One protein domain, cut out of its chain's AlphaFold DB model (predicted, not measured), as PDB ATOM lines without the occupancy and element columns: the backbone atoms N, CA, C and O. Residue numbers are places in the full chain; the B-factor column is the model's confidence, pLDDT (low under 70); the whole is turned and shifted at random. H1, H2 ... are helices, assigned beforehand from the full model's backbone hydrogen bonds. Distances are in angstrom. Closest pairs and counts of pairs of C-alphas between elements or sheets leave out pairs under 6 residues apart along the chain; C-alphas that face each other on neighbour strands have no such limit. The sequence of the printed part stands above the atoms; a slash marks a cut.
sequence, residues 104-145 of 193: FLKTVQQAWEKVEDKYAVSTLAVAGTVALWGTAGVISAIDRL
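This is residues 104 to 145 of the 193 residues of the protein "Thylakoid membrane phosphoprotein 14 chloroplastic-like" of Trifolium pratense (UniProt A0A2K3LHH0). Two helices meet near their ends as an L: the long helix H2 makes the long arm, the shorter H1 makes the short arm, and the tight link between them is the corner. Away from that corner both arms stick out with nothing packed beside them, at residues 104 to 111 of H1 and at residues 125 to 145, of which 125 to 143 belong to H2. The printed part has 42 residues with two named helices, H1 then H2 along the chain, and no named strand; the class is all helix. It is extended, with a radius of gyration of the C-alphas of 14.5 A, and flat, spanning 42 by 24 by 5 A.

Find C-alpha 118 at (-18.078, 6.305, 16.470); from there H2, residues 118 to 143, runs 36.6 A to C-alpha 143 at (-27.118, 3.561, 51.867), mostly along z. Then go back to C-alpha 104 at (-39.836, 14.651, 20.961), where H1, residues 104 to 115, begins; it runs 16.4 A, mostly along x, to C-alpha 115.

Look at Val 115 and Val 121, whose C-alphas are the closest of H1 and H2, at 5.9 A. The two helices are close but not clearly touching, with 2 pairs of C-alphas within 8 A. Their lines stand at a steep tilt of 67 degrees, only just short of about perpendicular, and they run opposite ways. Their centres are 20.7 A apart. In the backbones of H1 and H2, every O i to N i+4 pair is within hydrogen-bond range.

The two C-alphas farthest apart are those of Lys 106 and Leu 145, at 42.8 A. The printed part has no cut, and the link from H1 to H2, residues 116 and 117, is tight. In the B-factor column you will find a mean pLDDT of 81.9 for the printed part, with values under 70 at residues 116, 118 and 140 to 145.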
ATOM      1  N   PHE A 104     -40.888  14.880  19.967       78.06
ATOM      2  CA  PHE A 104     -39.836  14.651  20.961       78.06
ATOM      3  C   PHE A 104     -38.944  13.475  20.559       78.06
ATOM      4  O   PHE A 104     -37.722  13.600  20.572       78.06
ATOM      5  N   LEU A 105     -39.542  12.372  20.095       82.31
ATOM      6  CA  LEU A 105     -38.787  11.237  19.561       82.31
ATOM      7  C   LEU A 105     -37.961  11.631  18.333       82.31
ATOM      8  O   LEU A 105     -36.807  11.232  18.242       82.31
ATOM      9  N   LYS A 106     -38.482  12.483  17.436       81.62
ATOM     10  CA  LYS A 106     -37.689  13.029  16.320       81.62
ATOM     11  C   LYS A 106     -36.525  13.893  16.794       81.62
ATOM     12  O   LYS A 106     -35.449  13.800  16.218       81.62
ATOM     13  N   THR A 107     -36.711  14.691  17.841       82.94
ATOM     14  CA  THR A 107     -35.646  15.533  18.412       82.94
ATOM     15  C   THR A 107     -34.569  14.688  19.092       82.94
ATOM     16  O   THR A 107     -33.380  14.925  18.893       82.94
ATOM     17  N   VAL A 108     -34.971  13.668  19.854       85.38
ATOM     18  CA  VAL A 108     -34.061  12.703  20.486       85.38
ATOM     19  C   VAL A 108     -33.338  11.880  19.425       85.38
ATOM     20  O   VAL A 108     -32.127  11.735  19.510       85.38
ATOM     21  N   GLN A 109     -34.028  11.416  18.386       81.94
ATOM     22  CA  GLN A 109     -33.420  10.656  17.297       81.94
ATOM     23  C   GLN A 109     -32.483  11.518  16.447       81.94
ATOM     24  O   GLN A 109     -31.391  11.077  16.119       81.94
ATOM     25  N   GLN A 110     -32.833  12.776  16.173       79.81
ATOM     26  CA  GLN A 110     -31.929  13.731  15.529       79.81
ATOM     27  C   GLN A 110     -30.701  14.035  16.406       79.81
ATOM     28  O   GLN A 110     -29.609  14.258  15.882       79.81
ATOM     29  N   ALA A 111     -30.854  14.049  17.734       80.31
ATOM     30  CA  ALA A 111     -29.745  14.206  18.671       80.31
ATOM     31  C   ALA A 111     -28.875  12.942  18.770       80.31
ATOM     32  O   ALA A 111     -27.661  13.079  18.876       80.31
ATOM     33  N   TRP A 112     -29.462  11.747  18.677       79.75
ATOM     34  CA  TRP A 112     -28.741  10.472  18.593       79.75
ATOM     35  C   TRP A 112     -27.959  10.354  17.286       79.75
ATOM     36  O   TRP A 112     -26.750  10.168  17.336       79.75
ATOM     37  N   GLU A 113     -28.585  10.658  16.146       77.56
ATOM     38  CA  GLU A 113     -27.929  10.695  14.830       77.56
ATOM     39  C   GLU A 113     -26.759  11.695  14.791       77.56
ATOM     40  O   GLU A 113     -25.737  11.464  14.150       77.56
ATOM     41  N   LYS A 114     -26.861  12.810  15.528       75.12
ATOM     42  CA  LYS A 114     -25.771  13.791  15.665       75.12
ATOM     43  C   LYS A 114     -24.622  13.300  16.562       75.12
ATOM     44  O   LYS A 114     -23.526  13.853  16.501       75.12
ATOM     45  N   VAL A 115     -24.873  12.306  17.411       75.94
ATOM     46  CA  VAL A 115     -23.912  11.688  18.343       75.94
ATOM     47  C   VAL A 115     -23.447  10.311  17.825       75.94
ATOM     48  O   VAL A 115     -22.562   9.710  18.422       75.94
ATOM     49  N   GLU A 116     -23.954   9.845  16.677       64.56
ATOM     50  CA  GLU A 116     -23.677   8.526  16.080       64.56
ATOM     51  C   GLU A 116     -22.268   8.381  15.470       64.56
ATOM     52  O   GLU A 116     -21.852   7.291  15.065       64.56
ATOM     53  N   ASP A 117     -21.483   9.462  15.427       79.44
ATOM     54  CA  ASP A 117     -20.060   9.361  15.123       79.44
ATOM     55  C   ASP A 117     -19.417   8.384  16.117       79.44
ATOM     56  O   ASP A 117     -19.556   8.540  17.327       79.44
ATOM     57  N   LYS A 118     -18.677   7.374  15.635       69.00
ATOM     58  CA  LYS A 118     -18.078   6.305  16.470       69.00
ATOM     59  C   LYS A 118     -17.391   6.803  17.752       69.00
ATOM     60  O   LYS A 118     -17.375   6.099  18.759       69.00
ATOM     61  N   TYR A 119     -16.813   8.002  17.709       79.19
ATOM     62  CA  TYR A 119     -16.215   8.665  18.866       79.19
ATOM     63  C   TYR A 119     -17.243   9.265  19.826       79.19
ATOM     64  O   TYR A 119     -17.063   9.148  21.032       79.19
ATOM     65  N   ALA A 120     -18.307   9.879  19.321       82.94
ATOM     66  CA  ALA A 120     -19.375  10.467  20.113       82.94
ATOM     67  C   ALA A 120     -20.262   9.389  20.773       82.94
ATOM     68  O   ALA A 120     -20.575   9.510  21.957       82.94
ATOM     69  N   VAL A 121     -20.520   8.260  20.100       82.12
ATOM     70  CA  VAL A 121     -21.156   7.084  20.729       82.12
ATOM     71  C   VAL A 121     -20.252   6.499  21.812       82.12
ATOM     72  O   VAL A 121     -20.710   6.190  22.911       82.12
ATOM     73  N   SER A 122     -18.946   6.381  21.544       85.12
ATOM     74  CA  SER A 122     -17.995   5.865  22.531       85.12
ATOM     75  C   SER A 122     -17.881   6.777  23.754       85.12
ATOM     76  O   SER A 122     -17.803   6.268  24.871       85.12
ATOM     77  N   THR A 123     -17.858   8.101  23.581       89.56
ATOM     78  CA  THR A 123     -17.790   9.035  24.712       89.56
ATOM     79  C   THR A 123     -19.109   9.099  25.463       89.56
ATOM     80  O   THR A 123     -19.068   9.158  26.687       89.56
ATOM     81  N   LEU A 124     -20.259   9.009  24.786       89.31
ATOM     82  CA  LEU A 124     -21.562   8.935  25.445       89.31
ATOM     83  C   LEU A 124     -21.714   7.634  26.245       89.31
ATOM     84  O   LEU A 124     -22.189   7.675  27.375       89.31
ATOM     85  N   ALA A 125     -21.250   6.498  25.718       91.44
ATOM     86  CA  ALA A 125     -21.268   5.220  26.427       91.44
ATOM     87  C   ALA A 125     -20.359   5.234  27.666       91.44
ATOM     88  O   ALA A 125     -20.761   4.788  28.745       91.44
ATOM     89  N   VAL A 126     -19.150   5.791  27.546       93.62
ATOM     90  CA  VAL A 126     -18.235   5.956  28.685       93.62
ATOM     91  C   VAL A 126     -18.805   6.951  29.692       93.62
ATOM     92  O   VAL A 126     -18.823   6.655  30.882       93.62
ATOM     93  N   ALA A 127     -19.319   8.096  29.241       93.19
ATOM     94  CA  ALA A 127     -19.939   9.093  30.107       93.19
ATOM     95  C   ALA A 127     -21.170   8.525  30.817       93.19
ATOM     96  O   ALA A 127     -21.325   8.744  32.011       93.19
ATOM     97  N   GLY A 128     -21.994   7.740  30.122       95.19
ATOM     98  CA  GLY A 128     -23.126   7.023  30.700       95.19
ATOM     99  C   GLY A 128     -22.682   5.991  31.731       95.19
ATOM    100  O   GLY A 128     -23.255   5.927  32.812       95.19
ATOM    101  N   THR A 129     -21.606   5.252  31.456       94.25
ATOM    102  CA  THR A 129     -21.042   4.272  32.398       94.25
ATOM    103  C   THR A 129     -20.471   4.954  33.640       94.25
ATOM    104  O   THR A 129     -20.749   4.523  34.752       94.25
ATOM    105  N   VAL A 130     -19.711   6.042  33.482       94.38
ATOM    106  CA  VAL A 130     -19.161   6.822  34.604       94.38
ATOM    107  C   VAL A 130     -20.273   7.516  35.381       94.38
ATOM    108  O   VAL A 130     -20.226   7.536  36.607       94.38
ATOM    109  N   ALA A 131     -21.282   8.053  34.696       95.19
ATOM    110  CA  ALA A 131     -22.442   8.655  35.334       95.19
ATOM    111  C   ALA A 131     -23.201   7.614  36.153       95.19
ATOM    112  O   ALA A 131     -23.467   7.882  37.317       95.19
ATOM    113  N   LEU A 132     -23.467   6.429  35.592       92.81
ATOM    114  CA  LEU A 132     -24.158   5.331  36.268       92.81
ATOM    115  C   LEU A 132     -23.337   4.766  37.435       92.81
ATOM    116  O   LEU A 132     -23.882   4.522  38.505       92.81
ATOM    117  N   TRP A 133     -22.024   4.593  37.265       91.81
ATOM    118  CA  TRP A 133     -21.131   4.133  38.333       91.81
ATOM    119  C   TRP A 133     -20.981   5.189  39.435       91.81
ATOM    120  O   TRP A 133     -20.942   4.858  40.616       91.81
ATOM    121  N   GLY A 134     -20.961   6.469  39.059       92.56
ATOM    122  CA  GLY A 134     -20.926   7.608  39.969       92.56
ATOM    123  C   GLY A 134     -22.221   7.765  40.763       92.56
ATOM    124  O   GLY A 134     -22.162   7.875  41.986       92.56
ATOM    125  N   THR A 135     -23.391   7.718  40.117       91.94
ATOM    126  CA  THR A 135     -24.682   7.733  40.824       91.94
ATOM    127  C   THR A 135     -24.867   6.485  41.667       91.94
ATOM    128  O   THR A 135     -25.290   6.626  42.810       91.94
ATOM    129  N   ALA A 136     -24.485   5.298  41.183       83.00
ATOM    130  CA  ALA A 136     -24.473   4.084  41.997       83.00
ATOM    131  C   ALA A 136     -23.538   4.228  43.206       83.00
ATOM    132  O   ALA A 136     -23.914   3.849  44.309       83.00
ATOM    133  N   GLY A 137     -22.363   4.842  43.044       83.25
ATOM    134  CA  GLY A 137     -21.440   5.151  44.138       83.25
ATOM    135  C   GLY A 137     -22.019   6.140  45.154       83.25
ATOM    136  O   GLY A 137     -21.853   5.944  46.355       83.25
ATOM    137  N   VAL A 138     -22.751   7.159  44.701       83.12
ATOM    138  CA  VAL A 138     -23.429   8.137  45.571       83.12
ATOM    139  C   VAL A 138     -24.620   7.510  46.300       83.12
ATOM    140  O   VAL A 138     -24.754   7.701  47.506       83.12
ATOM    141  N   ILE A 139     -25.448   6.716  45.613       79.69
ATOM    142  CA  ILE A 139     -26.544   5.953  46.232       79.69
ATOM    143  C   ILE A 139     -25.985   4.951  47.242       79.69
ATOM    144  O   ILE A 139     -26.497   4.846  48.353       79.69
ATOM    145  N   SER A 140     -24.885   4.279  46.900       69.06
ATOM    146  CA  SER A 140     -24.220   3.344  47.798       69.06
ATOM    147  C   SER A 140     -23.567   4.078  48.969       69.06
ATOM    148  O   SER A 140     -23.547   3.528  50.055       69.06
ATOM    149  N   ALA A 141     -23.114   5.328  48.818       69.75
ATOM    150  CA  ALA A 141     -22.642   6.164  49.929       69.75
ATOM    151  C   ALA A 141     -23.778   6.649  50.848       69.75
ATOM    152  O   ALA A 141     -23.563   6.813  52.047       69.75
ATOM    153  N   ILE A 142     -24.977   6.860  50.304       69.50
ATOM    154  CA  ILE A 142     -26.183   7.201  51.071       69.50
ATOM    155  C   ILE A 142     -26.696   5.990  51.852       69.50
ATOM    156  O   ILE A 142     -26.983   6.107  53.042       69.50
ATOM    157  N   ASP A 143     -26.737   4.819  51.218       68.69
ATOM    158  CA  ASP A 143     -27.118   3.561  51.867       68.69
ATOM    159  C   ASP A 143     -26.008   3.066  52.823       68.69
ATOM    160  O   ASP A 143     -26.253   2.466  53.871       68.69
ATOM    161  N   ARG A 144     -24.750   3.444  52.546       64.19
ATOM    162  CA  ARG A 144     -23.601   3.371  53.464       64.19
ATOM    163  C   ARG A 144     -23.524   4.622  54.346       64.19
ATOM    164  O   ARG A 144     -22.484   5.281  54.437       64.19
ATOM    165  N   LEU A 145     -24.571   4.828  55.142       62.31
ATOM    166  CA  LEU A 145     -24.574   5.670  56.345       62.31
ATOM    167  C   LEU A 145     -23.375   5.476  57.331       62.31
ATOM    168  O   LEU A 145     -23.313   6.214  58.310       62.31
TER     169      LEU A 145